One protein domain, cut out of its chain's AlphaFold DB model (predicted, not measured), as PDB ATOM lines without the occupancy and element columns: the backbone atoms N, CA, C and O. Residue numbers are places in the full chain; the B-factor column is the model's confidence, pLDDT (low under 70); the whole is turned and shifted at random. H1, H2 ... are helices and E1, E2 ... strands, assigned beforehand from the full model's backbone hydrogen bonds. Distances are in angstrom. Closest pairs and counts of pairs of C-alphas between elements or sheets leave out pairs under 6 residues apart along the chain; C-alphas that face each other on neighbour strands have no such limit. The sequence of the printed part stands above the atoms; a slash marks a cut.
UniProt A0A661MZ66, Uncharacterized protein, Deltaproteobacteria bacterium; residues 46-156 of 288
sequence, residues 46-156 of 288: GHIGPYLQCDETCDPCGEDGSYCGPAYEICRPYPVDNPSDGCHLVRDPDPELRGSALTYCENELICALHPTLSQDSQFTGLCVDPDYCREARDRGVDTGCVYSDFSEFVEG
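Overview. This is residues 46 to 156 of the 288 residues of an uncharacterized protein of Deltaproteobacteria bacterium (UniProt A0A661MZ66). With little regular structure, a small, strongly twisted antiparallel sheet, E3 E5 E4, forms the middle; the short hairpin E1 and E2 lies toward one end, H1 near E4, with long loops round them. The 111 printed residues hold, in order, E1 E2 E3 E4 E5 H1 in just 32; class mixed. It is compact, radius of gyration of the C-alphas 14.3 A, spanning 44 by 34 by 25 A.

Along the chain. E1, residues 67 to 69, begins at C-alpha 67 (73.472, 62.946, 44.433). E2 is 74 to 76, E3 86 to 90, E4 110 to 113, E5 122 to 128, 18.0 A long. H1, 130 to 139, 14.6 A, ends at C-alpha 139 (88.797, 65.268, 57.152).

Arrangement. Hairpin E1 and E2, N 67 to O 76 2.9 A, is apart from E3. Within hydrogen-bond range are N 89 and O 123 of E3 and E5, 2.8 A, and N 112 and O 126 of hairpin E4 and E5, 2.8 A. H1, 5 of 6 O i to N i+4 pairs within range, only grazes the sheet; its closest C-alphas with E4 are Pro 130 and Ile 110, 6.2 A.

Size, cuts and confidence. The farthest C-alphas, Gly 46 and Glu 96, are 45.8 A apart. The printed part has no cut; E3 to E4 is a long link. Residues 78 to 84 and 93 to 101 are among those under pLDDT 70.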
ATOM      1  N   GLY A  46      76.726  63.937  59.369       87.56
ATOM      2  CA  GLY A  46      77.250  65.266  59.618       87.56
ATOM      3  C   GLY A  46      77.352  66.101  58.341       87.56
ATOM      4  O   GLY A  46      76.705  65.838  57.328       87.56
ATOM      5  N   HIS A  47      78.140  67.164  58.429       90.12
ATOM      6  CA  HIS A  47      78.318  68.151  57.366       90.12
ATOM      7  C   HIS A  47      79.809  68.390  57.128       90.12
ATOM      8  O   HIS A  47      80.598  68.156  58.044       90.12
ATOM      9  N   ILE A  48      80.168  68.857  55.933       90.31
ATOM     10  CA  ILE A  48      81.457  69.487  55.623       90.31
ATOM     11  C   ILE A  48      81.145  70.942  55.272       90.31
ATOM     12  O   ILE A  48      80.568  71.223  54.216       90.31
ATOM     13  N   GLY A  49      81.453  71.863  56.183       90.00
ATOM     14  CA  GLY A  49      80.970  73.241  56.102       90.00
ATOM     15  C   GLY A  49      79.432  73.280  56.075       90.00
ATOM     16  O   GLY A  49      78.788  72.591  56.872       90.00
ATOM     17  N   PRO A  50      78.797  74.031  55.153       88.44
ATOM     18  CA  PRO A  50      77.338  74.086  55.057       88.44
ATOM     19  C   PRO A  50      76.714  72.883  54.324       88.44
ATOM     20  O   PRO A  50      75.488  72.803  54.222       88.44
ATOM     21  N   TYR A  51      77.518  71.960  53.789       89.44
ATOM     22  CA  TYR A  51      77.042  70.881  52.924       89.44
ATOM     23  C   TYR A  51      76.849  69.579  53.694       89.44
ATOM     24  O   TYR A  51      77.678  69.204  54.521       89.44
ATOM     25  N   LEU A  52      75.773  68.854  53.386       88.88
ATOM     26  CA  LEU A  52      75.554  67.510  53.915       88.88
ATOM     27  C   LEU A  52      76.644  66.572  53.379       88.88
ATOM     28  O   LEU A  52      76.814  66.466  52.163       88.88
ATOM     29  N   GLN A  53      77.372  65.910  54.278       88.62
ATOM     30  CA  GLN A  53      78.437  64.979  53.901       88.62
ATOM     31  C   GLN A  53      77.845  63.717  53.267       88.62
ATOM     32  O   GLN A  53      76.785  63.260  53.681       88.62
ATOM     33  N   CYS A  54      78.547  63.124  52.309       88.00
ATOM     34  CA  CYS A  54      78.268  61.785  51.806       88.00
ATOM     35  C   CYS A  54      79.576  61.048  51.491       88.00
ATOM     36  O   CYS A  54      80.533  61.648  51.018       88.00
ATOM     37  N   ASP A  55      79.621  59.743  51.722       82.56
ATOM     38  CA  ASP A  55      80.750  58.877  51.395       82.56
ATOM     39  C   ASP A  55      80.296  57.412  51.202       82.56
ATOM     40  O   ASP A  55      79.111  57.080  51.251       82.56
ATOM     41  N   GLU A  56      81.235  56.491  50.968       73.38
ATOM     42  CA  GLU A  56      80.922  55.066  50.753       73.38
ATOM     43  C   GLU A  56      80.243  54.378  51.956       73.38
ATOM     44  O   GLU A  56      79.635  53.313  51.816       73.38
ATOM     45  N   THR A  57      80.366  54.957  53.148       74.62
ATOM     46  CA  THR A  57      79.806  54.459  54.409       74.62
ATOM     47  C   THR A  57      78.536  55.198  54.833       74.62
ATOM     48  O   THR A  57      77.876  54.792  55.795       74.62
ATOM     49  N   CYS A  58      78.178  56.250  54.101       75.06
ATOM     50  CA  CYS A  58      77.167  57.225  54.455       75.06
ATOM     51  C   CYS A  58      76.586  57.844  53.165       75.06
ATOM     52  O   CYS A  58      77.195  58.700  52.536       75.06
ATOM     53  N   ASP A  59      75.378  57.440  52.764       68.94
ATOM     54  CA  ASP A  59      74.684  58.040  51.611       68.94
ATOM     55  C   ASP A  59      73.383  58.718  52.067       68.94
ATOM     56  O   ASP A  59      72.308  58.113  52.007       68.94
ATOM     57  N   PRO A  60      73.460  59.940  52.631       71.31
ATOM     58  CA  PRO A  60      72.302  60.641  53.167       71.31
ATOM     59  C   PRO A  60      71.664  61.574  52.135       71.31
ATOM     60  O   PRO A  60      70.743  62.308  52.496       71.31
ATOM     61  N   CYS A  61      72.162  61.607  50.891       79.56
ATOM     62  CA  CYS A  61      71.628  62.487  49.861       79.56
ATOM     63  C   CYS A  61      70.172  62.079  49.614       79.56
ATOM     64  O   CYS A  61      69.890  60.966  49.174       79.56
ATOM     65  N   GLY A  62      69.253  62.938  50.059       68.56
ATOM     66  CA  GLY A  62      67.856  62.579  50.276       68.56
ATOM     67  C   GLY A  62      67.106  62.175  49.006       68.56
ATOM     68  O   GLY A  62      67.609  62.219  47.888       68.56
ATOM     69  N   GLU A  63      65.824  61.839  49.159       68.94
ATOM     70  CA  GLU A  63      64.938  61.535  48.020       68.94
ATOM     71  C   GLU A  63      64.617  62.765  47.140       68.94
ATOM     72  O   GLU A  63      63.843  62.662  46.188       68.94
ATOM     73  N   ASP A  64      65.191  63.935  47.443       68.62
ATOM     74  CA  ASP A  64      64.996  65.192  46.711       68.62
ATOM     75  C   ASP A  64      65.713  65.226  45.351       68.62
ATOM     76  O   ASP A  64      65.606  66.205  44.613       68.62
ATOM     77  N   GLY A  65      66.390  64.134  44.996       67.44
ATOM     78  CA  GLY A  65      67.135  63.985  43.755       67.44
ATOM     79  C   GLY A  65      68.604  64.350  43.900       67.44
ATOM     80  O   GLY A  65      69.351  64.124  42.954       67.44
ATOM     81  N   SER A  66      69.043  64.853  45.057       80.50
ATOM     82  CA  SER A  66      70.455  65.129  45.298       80.50
ATOM     83  C   SER A  66      71.307  63.872  45.113       80.50
ATOM     84  O   SER A  66      70.885  62.760  45.422       80.50
ATOM     85  N   TYR A  67      72.525  64.041  44.613       83.25
ATOM     86  CA  TYR A  67      73.472  62.946  44.433       83.25
ATOM     87  C   TYR A  67      74.747  63.210  45.219       83.25
ATOM     88  O   TYR A  67      75.161  64.358  45.392       83.25
ATOM     89  N   CYS A  68      75.388  62.135  45.669       86.12
ATOM     90  CA  CYS A  68      76.698  62.245  46.281       86.12
ATOM     91  C   CYS A  68      77.737  62.590  45.211       86.12
ATOM     92  O   CYS A  68      77.872  61.860  44.227       86.12
ATOM     93  N   GLY A  69      78.462  63.696  45.376       83.12
ATOM     94  CA  GLY A  69      79.618  64.020  44.547       83.12
ATOM     95  C   GLY A  69      80.858  63.325  45.110       83.12
ATOM     96  O   GLY A  69      81.493  63.914  45.977       83.12
ATOM     97  N   PRO A  70      81.257  62.126  44.640       76.44
ATOM     98  CA  PRO A  70      82.269  61.310  45.322       76.44
ATOM     99  C   PRO A  70      83.658  61.958  45.364       76.44
ATOM    100  O   PRO A  70      84.466  61.608  46.209       76.44
ATOM    101  N   ALA A  71      83.943  62.903  44.463       82.88
ATOM    102  CA  ALA A  71      85.186  63.674  44.481       82.88
ATOM    103  C   ALA A  71      85.239  64.734  45.598       82.88
ATOM    104  O   ALA A  71      86.316  65.228  45.911       82.88
ATOM    105  N   TYR A  72      84.083  65.106  46.148       88.06
ATOM    106  CA  TYR A  72      83.920  66.193  47.115       88.06
ATOM    107  C   TYR A  72      83.313  65.712  48.443       88.06
ATOM    108  O   TYR A  72      83.219  66.485  49.386       88.06
ATOM    109  N   GLU A  73      82.860  64.455  48.507       90.50
ATOM    110  CA  GLU A  73      82.226  63.840  49.684       90.50
ATOM    111  C   GLU A  73      81.057  64.660  50.268       90.50
ATOM    112  O   GLU A  73      80.802  64.673  51.473       90.50
ATOM    113  N   ILE A  74      80.319  65.360  49.399       90.25
ATOM    114  CA  ILE A  74      79.139  66.153  49.762       90.25
ATOM    115  C   ILE A  74      77.972  65.924  48.803       90.25
ATOM    116  O   ILE A  74      78.147  65.652  47.608       90.25
ATOM    117  N   CYS A  75      76.759  66.058  49.331       87.94
ATOM    118  CA  CYS A  75      75.531  65.988  48.553       87.94
ATOM    119  C   CYS A  75      75.349  67.239  47.695       87.94
ATOM    120  O   CYS A  75      75.471  68.369  48.171       87.94
ATOM    121  N   ARG A  76      74.994  67.027  46.427       81.38
ATOM    122  CA  ARG A  76      74.712  68.086  45.458       81.38
ATOM    123  C   ARG A  76      73.284  67.985  44.938       81.38
ATOM    124  O   ARG A  76      72.878  66.879  44.580       81.38
ATOM    125  N   PRO A  77      72.555  69.104  44.807       72.62
ATOM    126  CA  PRO A  77      71.235  69.093  44.188       72.62
ATOM    127  C   PRO A  77      71.300  68.600  42.730       72.62
ATOM    128  O   PRO A  77      72.281  68.833  42.017       72.62
ATOM    129  N   TYR A  78      70.247  67.904  42.288       66.56
ATOM    130  CA  TYR A  78      70.045  67.495  40.894       66.56
ATOM    131  C   TYR A  78      68.653  67.942  40.399       66.56
ATOM    132  O   TYR A  78      67.675  67.765  41.126       66.56
ATOM    133  N   PRO A  79      68.515  68.425  39.149       59.94
ATOM    134  CA  PRO A  79      69.594  68.686  38.203       59.94
ATOM    135  C   PRO A  79      70.495  69.809  38.719       59.94
ATOM    136  O   PRO A  79      70.086  70.608  39.558       59.94
ATOM    137  N   VAL A  80      71.725  69.870  38.212       59.53
ATOM    138  CA  VAL A  80      72.559  71.067  38.366       59.53
ATOM    139  C   VAL A  80      71.923  72.136  37.473       59.53
ATOM    140  O   VAL A  80      72.342  72.347  36.339       59.53
ATOM    141  N   ASP A  81      70.807  72.707  37.927       48.62
ATOM    142  CA  ASP A  81      70.031  73.688  37.168       48.62
ATOM    143  C   ASP A  81      70.796  75.012  37.042       48.62
ATOM    144  O   ASP A  81      70.460  75.836  36.189       48.62
ATOM    145  N   ASN A  82      71.849  75.201  37.849       52.50
ATOM    146  CA  ASN A  82      72.671  76.394  37.847       52.50
ATOM    147  C   ASN A  82      74.116  76.092  37.406       52.50
ATOM    148  O   ASN A  82      74.866  75.447  38.141       52.50
ATOM    149  N   PRO A  83      74.554  76.548  36.217       50.06
ATOM    150  CA  PRO A  83      75.944  76.400  35.789       50.06
ATOM    151  C   PRO A  83      76.948  77.078  36.739       50.06
ATOM    152  O   PRO A  83      78.119  76.709  36.702       50.06
ATOM    153  N   SER A  84      76.509  77.995  37.612       54.41
ATOM    154  CA  SER A  84      77.349  78.622  38.642       54.41
ATOM    155  C   SER A  84      77.692  77.719  39.835       54.41
ATOM    156  O   SER A  84      78.491  78.110  40.681       54.41
ATOM    157  N   ASP A  85      77.178  76.485  39.878       74.00
ATOM    158  CA  ASP A  85      77.625  75.498  40.865       74.00
ATOM    159  C   ASP A  85      79.021  74.950  40.532       74.00
ATOM    160  O   ASP A  85      79.690  74.391  41.396       74.00
ATOM    161  N   GLY A  86      79.461  75.039  39.273       83.12
ATOM    162  CA  GLY A  86      80.765  74.551  38.828       83.12
ATOM    163  C   GLY A  86      81.759  75.677  38.582       83.12
ATOM    164  O   GLY A  86      81.381  76.794  38.252       83.12
ATOM    165  N   CYS A  87      83.045  75.351  38.654       87.06
ATOM    166  CA  CYS A  87      84.111  76.225  38.176       87.06
ATOM    167  C   CYS A  87      84.919  75.555  37.067       87.06
ATOM    168  O   CYS A  87      85.184  74.350  37.096       87.06
ATOM    169  N   HIS A  88      85.335  76.362  36.098       87.00
ATOM    170  CA  HIS A  88      86.282  76.014  35.054       87.00
ATOM    171  C   HIS A  88      87.246  77.189  34.861       87.00
ATOM    172  O   HIS A  88      86.893  78.203  34.253       87.00
ATOM    173  N   LEU A  89      88.449  77.072  35.421       84.50
ATOM    174  CA  LEU A  89      89.470  78.118  35.423       84.50
ATOM    175  C   LEU A  89      90.618  77.706  34.500       84.50
ATOM    176  O   LEU A  89      91.112  76.585  34.582       84.50
ATOM    177  N   VAL A  90      91.095  78.615  33.652       79.56
ATOM    178  CA  VAL A  90      92.225  78.352  32.746       79.56
ATOM    179  C   VAL A  90      93.284  79.431  32.932       79.56
ATOM    180  O   VAL A  90      93.009  80.607  32.677       79.56
ATOM    181  N   ARG A  91      94.478  79.027  33.382       73.75
ATOM    182  CA  ARG A  91      95.613  79.927  33.642       73.75
ATOM    183  C   ARG A  91      96.267  80.377  32.337       73.75
ATOM    184  O   ARG A  91      96.374  81.572  32.091       73.75
ATOM    185  N   ASP A  92      96.616  79.407  31.494       72.31
ATOM    186  CA  ASP A  92      97.299  79.620  30.217       72.31
ATOM    187  C   ASP A  92      96.372  79.187  29.077       72.31
ATOM    188  O   ASP A  92      96.376  78.013  28.688       72.31
ATOM    189  N   PRO A  93      95.500  80.081  28.581       66.25
ATOM    190  CA  PRO A  93      94.597  79.727  27.502       66.25
ATOM    191  C   PRO A  93      95.374  79.434  26.224       66.25
ATOM    192  O   PRO A  93      96.323  80.132  25.869       66.25
ATOM    193  N   ASP A  94      94.923  78.410  25.505       66.81
ATOM    194  CA  ASP A  94      95.378  78.178  24.143       66.81
ATOM    195  C   ASP A  94      94.976  79.398  23.289       66.81
ATOM    196  O   ASP A  94      93.780  79.700  23.199       66.81
ATOM    197  N   PRO A  95      95.931  80.107  22.656       63.38
ATOM    198  CA  PRO A  95      95.631  81.270  21.823       63.38
ATOM    199  C   PRO A  95      94.725  80.934  20.627       63.38
ATOM    200  O   PRO A  95      94.132  81.838  20.037       63.38
ATOM    201  N   GLU A  96      94.590  79.656  20.259       62.53
ATOM    202  CA  GLU A  96      93.653  79.190  19.233       62.53
ATOM    203  C   GLU A  96      92.231  78.948  19.777       62.53
ATOM    204  O   GLU A  96      91.262  79.002  19.012       62.53
ATOM    205  N   LEU A  97      92.064  78.743  21.088       57.47
ATOM    206  CA  LEU A  97      90.771  78.509  21.744       57.47
ATOM    207  C   LEU A  97      90.171  79.814  22.270       57.47
ATOM    208  O   LEU A  97      90.038  80.050  23.473       57.47
ATOM    209  N   ARG A  98      89.751  80.643  21.313       56.31
ATOM    210  CA  ARG A  98      89.004  81.879  21.557       56.31
ATOM    211  C   ARG A  98      87.763  81.594  22.407       56.31
ATOM    212  O   ARG A  98      86.913  80.807  21.994       56.31
ATOM    213  N   GLY A  99      87.633  82.273  23.547       51.22
ATOM    214  CA  GLY A  99      86.417  82.214  24.361       51.22
ATOM    215  C   GLY A  99      86.114  80.825  24.922       51.22
ATOM    216  O   GLY A  99      84.949  80.430  24.965       51.22
ATOM    217  N   SER A 100      87.146  80.071  25.323       59.66
ATOM    218  CA  SER A 100      86.941  78.940  26.233       59.66
ATOM    219  C   SER A 100      86.110  79.448  27.412       59.66
ATOM    220  O   SER A 100      86.533  80.374  28.099       59.66
ATOM    221  N   ALA A 101      84.891  78.921  27.562       60.00
ATOM    222  CA  ALA A 101      83.948  79.402  28.560       60.00
ATOM    223  C   ALA A 101      84.554  79.158  29.941       60.00
ATOM    224  O   ALA A 101      84.663  78.014  30.381       60.00
ATOM    225  N   LEU A 102      85.005  80.232  30.579       74.75
ATOM    226  CA  LEU A 102      85.449  80.171  31.955       74.75
ATOM    227  C   LEU A 102      84.219  80.240  32.832       74.75
ATOM    228  O   LEU A 102      83.271  80.969  32.550       74.75
ATOM    229  N   THR A 103      84.241  79.483  33.909       78.88
ATOM    230  CA  THR A 103      83.212  79.590  34.931       78.88
ATOM    231  C   THR A 103      83.944  79.851  36.222       78.88
ATOM    232  O   THR A 103      84.667  78.995  36.725       78.88
ATOM    233  N   TYR A 104      83.848  81.085  36.688       82.62
ATOM    234  CA  TYR A 104      84.404  81.473  37.970       82.62
ATOM    235  C   TYR A 104      83.353  81.252  39.037       82.62
ATOM    236  O   TYR A 104      82.154  81.331  38.765       82.62
ATOM    237  N   CYS A 105      83.819  81.007  40.254       84.88
ATOM    238  CA  CYS A 105      82.919  80.994  41.381       84.88
ATOM    239  C   CYS A 105      82.418  82.411  41.644       84.88
ATOM    240  O   CYS A 105      83.174  83.388  41.583       84.88
ATOM    241  N   GLU A 106      81.108  82.524  41.824       81.94
ATOM    242  CA  GLU A 106      80.474  83.805  42.087       81.94
ATOM    243  C   GLU A 106      80.830  84.281  43.491       81.94
ATOM    244  O   GLU A 106      80.983  83.481  44.417       81.94
ATOM    245  N   ASN A 107      80.903  85.601  43.658       82.50
ATOM    246  CA  ASN A 107      81.173  86.214  44.958       82.50
ATOM    247  C   ASN A 107      82.469  85.661  45.579       82.50
ATOM    248  O   ASN A 107      83.482  85.580  44.888       82.50
ATOM    249  N   GLU A 108      82.431  85.301  46.863       82.88
ATOM    250  CA  GLU A 108      83.559  84.801  47.659       82.88
ATOM    251  C   GLU A 108      83.692  83.268  47.644       82.88
ATOM    252  O   GLU A 108      84.488  82.704  48.393       82.88
ATOM    253  N   LEU A 109      82.921  82.580  46.794       87.62
ATOM    254  CA  LEU A 109      82.986  81.126  46.687       87.62
ATOM    255  C   LEU A 109      84.340  80.671  46.120       87.62
ATOM    256  O   LEU A 109      84.952  81.317  45.266       87.62
ATOM    257  N   ILE A 110      84.781  79.507  46.583       89.62
ATOM    258  CA  ILE A 110      86.069  78.897  46.264       89.62
ATOM    259  C   ILE A 110      85.853  77.749  45.285       89.62
ATOM    260  O   ILE A 110      84.875  77.013  45.373       89.62
ATOM    261  N   CYS A 111      86.778  77.570  44.349       92.31
ATOM    262  CA  CYS A 111      86.764  76.441  43.436       92.31
ATOM    263  C   CYS A 111      87.417  75.220  44.107       92.31
ATOM    264  O   CYS A 111      88.646  75.122  44.168       92.31
ATOM    265  N   ALA A 112      86.604  74.284  44.606       93.19
ATOM    266  CA  ALA A 112      87.047  72.957  45.023       93.19
ATOM    267  C   ALA A 112      87.345  72.108  43.787       93.19
ATOM    268  O   ALA A 112      86.462  71.774  42.999       93.19
ATOM    269  N   LEU A 113      88.614  71.779  43.597       91.56
ATOM    270  CA  LEU A 113      89.142  71.128  42.416       91.56
ATOM    271  C   LEU A 113      88.732  69.663  42.361       91.56
ATOM    272  O   LEU A 113      88.900  68.903  43.317       91.56
ATOM    273  N   HIS A 114      88.284  69.244  41.182       86.31
ATOM    274  CA  HIS A 114      88.140  67.837  40.872       86.31
ATOM    275  C   HIS A 114      89.538  67.219  40.688       86.31
ATOM    276  O   HIS A 114      90.284  67.682  39.811       86.31
ATOM    277  N   PRO A 115      89.889  66.142  41.414       80.44
ATOM    278  CA  PRO A 115      91.254  65.609  41.453       80.44
ATOM    279  C   PRO A 115      91.728  65.055  40.103       80.44
ATOM    280  O   PRO A 115      92.913  65.085  39.794       80.44
ATOM    281  N   THR A 116      90.806  64.559  39.269       78.44
ATOM    282  CA  THR A 116      91.145  63.946  37.970       78.44
ATOM    283  C   THR A 116      90.860  64.810  36.742       78.44
ATOM    284  O   THR A 116      91.325  64.472  35.655       78.44
ATOM    285  N   LEU A 117      90.072  65.883  36.878       75.94
ATOM    286  CA  LEU A 117      89.735  66.762  35.748       75.94
ATOM    287  C   LEU A 117      90.618  68.009  35.717       75.94
ATOM    288  O   LEU A 117      90.738  68.634  34.666       75.94
ATOM    289  N   SER A 118      91.242  68.347  36.845       75.25
ATOM    290  CA  SER A 118      92.204  69.439  36.924       75.25
ATOM    291  C   SER A 118      93.572  68.984  36.405       75.25
ATOM    292  O   SER A 118      94.083  67.936  36.793       75.25
ATOM    293  N   GLN A 119      94.151  69.765  35.500       74.31
ATOM    294  CA  GLN A 119      95.468  69.583  34.886       74.31
ATOM    295  C   GLN A 119      96.256  70.895  35.007       74.31
ATOM    296  O   GLN A 119      95.655  71.933  35.262       74.31
ATOM    297  N   ASP A 120      97.578  70.859  34.797       69.50
ATOM    298  CA  ASP A 120      98.544  71.941  35.084       69.50
ATOM    299  C   ASP A 120      98.030  73.388  34.895       69.50
ATOM    300  O   ASP A 120      98.256  74.237  35.758       69.50
ATOM    301  N   SER A 121      97.331  73.676  33.791       72.31
ATOM    302  CA  SER A 121      96.802  75.010  33.471       72.31
ATOM    303  C   SER A 121      95.272  75.101  33.361       72.31
ATOM    304  O   SER A 121      94.760  76.177  33.045       72.31
ATOM    305  N   GLN A 122      94.536  74.014  33.617       80.31
ATOM    306  CA  GLN A 122      93.073  73.940  33.508       80.31
ATOM    307  C   GLN A 122      92.479  73.274  34.745       80.31
ATOM    308  O   GLN A 122      92.679  72.089  34.988       80.31
ATOM    309  N   PHE A 123      91.688  74.021  35.493       84.25
ATOM    310  CA  PHE A 123      91.085  73.590  36.741       84.25
ATOM    311  C   PHE A 123      89.590  73.438  36.532       84.25
ATOM    312  O   PHE A 123      88.939  74.347  36.028       84.25
ATOM    313  N   THR A 124      89.043  72.284  36.899       87.50
ATOM    314  CA  THR A 124      87.597  72.046  36.859       87.50
ATOM    315  C   THR A 124      87.157  71.588  38.230       87.50
ATOM    316  O   THR A 124      87.794  70.708  38.810       87.50
ATOM    317  N   GLY A 125      86.084  72.170  38.747       90.69
ATOM    318  CA  GLY A 125      85.712  71.987  40.136       90.69
ATOM    319  C   GLY A 125      84.265  72.337  40.456       90.69
ATOM    320  O   GLY A 125      83.426  72.524  39.570       90.69
ATOM    321  N   LEU A 126      84.003  72.415  41.753       90.69
ATOM    322  CA  LEU A 126      82.755  72.836  42.366       90.69
ATOM    323  C   LEU A 126      82.957  74.173  43.076       90.69
ATOM    324  O   LEU A 126      83.947  74.340  43.781       90.69
ATOM    325  N   CYS A 127      82.011  75.094  42.935       90.00
ATOM    326  CA  CYS A 127      82.002  76.312  43.732       90.00
ATOM    327  C   CYS A 127      81.428  76.033  45.117       90.00
ATOM    328  O   CYS A 127      80.294  75.575  45.252       90.00
ATOM    329  N   VAL A 128      82.239  76.283  46.141       90.62
ATOM    330  CA  VAL A 128      81.953  75.940  47.532       90.62
ATOM    331  C   VAL A 128      82.249  77.098  48.473       90.62
ATOM    332  O   VAL A 128      83.045  77.984  48.167       90.62
ATOM    333  N   ASP A 129      81.616  77.075  49.636       89.44
ATOM    334  CA  ASP A 129      81.919  77.994  50.729       89.44
ATOM    335  C   ASP A 129      83.343  77.766  51.293       89.44
ATOM    336  O   ASP A 129      83.792  76.613  51.356       89.44
ATOM    337  N   PRO A 130      84.060  78.814  51.744       87.81
ATOM    338  CA  PRO A 130      85.337  78.665  52.445       87.81
ATOM    339  C   PRO A 130      85.322  77.653  53.604       87.81
ATOM    340  O   PRO A 130      86.310  76.940  53.798       87.81
ATOM    341  N   ASP A 131      84.208  77.529  54.337       89.94
ATOM    342  CA  ASP A 131      84.031  76.551  55.419       89.94
ATOM    343  C   ASP A 131      84.233  75.110  54.928       89.94
ATOM    344  O   ASP A 131      84.877  74.309  55.610       89.94
ATOM    345  N   TYR A 132      83.762  74.784  53.717       92.69
ATOM    346  CA  TYR A 132      83.997  73.469  53.123       92.69
ATOM    347  C   TYR A 132      85.490  73.217  52.935       92.69
ATOM    348  O   TYR A 132      85.982  72.158  53.308       92.69
ATOM    349  N   CYS A 133      86.233  74.182  52.391       91.94
ATOM    350  CA  CYS A 133      87.653  73.997  52.102       91.94
ATOM    351  C   CYS A 133      88.497  73.818  53.372       91.94
ATOM    352  O   CYS A 133      89.480  73.071  53.351       91.94
ATOM    353  N   ARG A 134      88.109  74.452  54.489       89.69
ATOM    354  CA  ARG A 134      88.744  74.224  55.799       89.69
ATOM    355  C   ARG A 134      88.441  72.817  56.312       89.69
ATOM    356  O   ARG A 134      89.359  72.056  56.603       89.69
ATOM    357  N   GLU A 135      87.166  72.437  56.352       92.00
ATOM    358  CA  GLU A 135      86.751  71.156  56.929       92.00
ATOM    359  C   GLU A 135      87.124  69.934  56.077       92.00
ATOM    360  O   GLU A 135      87.462  68.884  56.624       92.00
ATOM    361  N   ALA A 136      87.087  70.049  54.748       90.75
ATOM    362  CA  ALA A 136      87.445  68.975  53.823       90.75
ATOM    363  C   ALA A 136      88.910  68.553  54.013       90.75
ATOM    364  O   ALA A 136      89.211  67.359  54.097       90.75
ATOM    365  N   ARG A 137      89.814  69.529  54.180       85.94
ATOM    366  CA  ARG A 137      91.230  69.283  54.487       85.94
ATOM    367  C   ARG A 137      91.399  68.537  55.808       85.94
ATOM    368  O   ARG A 137      92.124  67.543  55.849       85.94
ATOM    369  N   ASP A 138      90.726  68.985  56.865       87.06
ATOM    370  CA  ASP A 138      90.811  68.372  58.198       87.06
ATOM    371  C   ASP A 138      90.307  66.925  58.217       87.06
ATOM    372  O   ASP A 138      90.784  66.093  58.996       87.06
ATOM    373  N   ARG A 139      89.360  66.611  57.331       87.00
ATOM    374  CA  ARG A 139      88.797  65.268  57.152       87.00
ATOM    375  C   ARG A 139      89.586  64.396  56.180       87.00
ATOM    376  O   ARG A 139      89.315  63.203  56.095       87.00
ATOM    377  N   GLY A 140      90.597  64.949  55.510       86.50
ATOM    378  CA  GLY A 140      91.432  64.220  54.558       86.50
ATOM    379  C   GLY A 140      90.758  63.958  53.210       86.50
ATOM    380  O   GLY A 140      91.166  63.024  52.520       86.50
ATOM    381  N   VAL A 141      89.759  64.762  52.834       87.19
ATOM    382  CA  VAL A 141      89.159  64.731  51.495       87.19
ATOM    383  C   VAL A 141      90.213  65.188  50.485       87.19
ATOM    384  O   VAL A 141      90.810  66.256  50.637       87.19
ATOM    385  N   ASP A 142      90.452  64.383  49.451       84.69
ATOM    386  CA  ASP A 142      91.463  64.644  48.415       84.69
ATOM    387  C   ASP A 142      90.966  65.675  47.385       84.69
ATOM    388  O   ASP A 142      90.716  65.372  46.216       84.69
ATOM    389  N   THR A 143      90.770  66.913  47.842       85.88
ATOM    390  CA  THR A 143      90.345  68.049  47.020       85.88
ATOM    391  C   THR A 143      91.238  69.260  47.292       85.88
ATOM    392  O   THR A 143      91.451  69.668  48.434       85.88
ATOM    393  N   GLY A 144      91.805  69.833  46.228       90.50
ATOM    394  CA  GLY A 144      92.460  71.139  46.309       90.50
ATOM    395  C   GLY A 144      91.413  72.249  46.292       90.50
ATOM    396  O   GLY A 144      90.377  72.092  45.659       90.50
ATOM    397  N   CYS A 145      91.679  73.384  46.928       92.38
ATOM    398  CA  CYS A 145      90.796  74.549  46.883       92.38
ATOM    399  C   CYS A 145      91.570  75.767  46.379       92.38
ATOM    400  O   CYS A 145      92.671  76.039  46.858       92.38
ATOM    401  N   VAL A 146      91.008  76.494  45.411       91.94
ATOM    402  CA  VAL A 146      91.633  77.696  44.837       91.94
ATOM    403  C   VAL A 146      90.627  78.825  44.668       91.94
ATOM    404  O   VAL A 146      89.466  78.598  44.319       91.94
ATOM    405  N   TYR A 147      91.082  80.057  44.869       90.00
ATOM    406  CA  TYR A 147      90.311  81.245  44.520       90.00
ATOM    407  C   TYR A 147      90.285  81.461  43.006       90.00
ATOM    408  O   TYR A 147      91.084  80.909  42.242       90.00
ATOM    409  N   SER A 148      89.389  82.340  42.568       87.06
ATOM    410  CA  SER A 148      89.211  82.721  41.166       87.06
ATOM    411  C   SER A 148      90.457  83.349  40.510       87.06
ATOM    412  O   SER A 148      90.559  83.360  39.286       87.06
ATOM    413  N   ASP A 149      91.435  83.834  41.286       86.06
ATOM    414  CA  ASP A 149      92.737  84.315  40.790       86.06
ATOM    415  C   ASP A 149      93.837  83.228  40.790       86.06
ATOM    416  O   ASP A 149      95.023  83.530  40.593       86.06
ATOM    417  N   PHE A 150      93.452  81.965  40.990       87.50
ATOM    418  CA  PHE A 150      94.323  80.791  41.091       87.50
ATOM    419  C   PHE A 150      95.252  80.784  42.311       87.50
ATOM    420  O   PHE A 150      96.217  80.013  42.320       87.50
ATOM    421  N   SER A 151      95.028  81.646  43.305       88.44
ATOM    422  CA  SER A 151      95.703  81.507  44.595       88.44
ATOM    423  C   SER A 151      95.154  80.293  45.345       88.44
ATOM    424  O   SER A 151      93.963  79.983  45.280       88.44
ATOM    425  N   GLU A 152      96.048  79.563  46.008       89.94
ATOM    426  CA  GLU A 152      95.664  78.416  46.824       89.94
ATOM    427  C   GLU A 152      94.899  78.897  48.057       89.94
ATOM    428  O   GLU A 152      95.294  79.861  48.716       89.94
ATOM    429  N   PHE A 153      93.814  78.202  48.382       89.00
ATOM    430  CA  PHE A 153      93.177  78.355  49.674       89.00
ATOM    431  C   PHE A 153      94.049  77.682  50.729       89.00
ATOM    432  O   PHE A 153      94.138  76.456  50.779       89.00
ATOM    433  N   VAL A 154      94.682  78.463  51.591       85.25
ATOM    434  CA  VAL A 154      95.347  77.963  52.800       85.25
ATOM    435  C   VAL A 154      94.463  78.260  54.010       85.25
ATOM    436  O   VAL A 154      93.379  78.793  53.858       85.25
ATOM    437  N   GLU A 155      94.828  77.805  55.203       73.94
ATOM    438  CA  GLU A 155      94.157  78.292  56.412       73.94
ATOM    439  C   GLU A 155      95.033  79.386  57.006       73.94
ATOM    440  O   GLU A 155      96.200  79.142  57.331       73.94
ATOM    441  N   GLY A 156      94.496  80.585  57.169       64.81
ATOM    442  CA  GLY A 156      95.185  81.612  57.929       64.81
ATOM    443  C   GLY A 156      94.426  82.922  57.889       64.81
ATOM    444  O   GLY A 156      93.886  83.283  56.854       64.81
TER     445      GLY A 156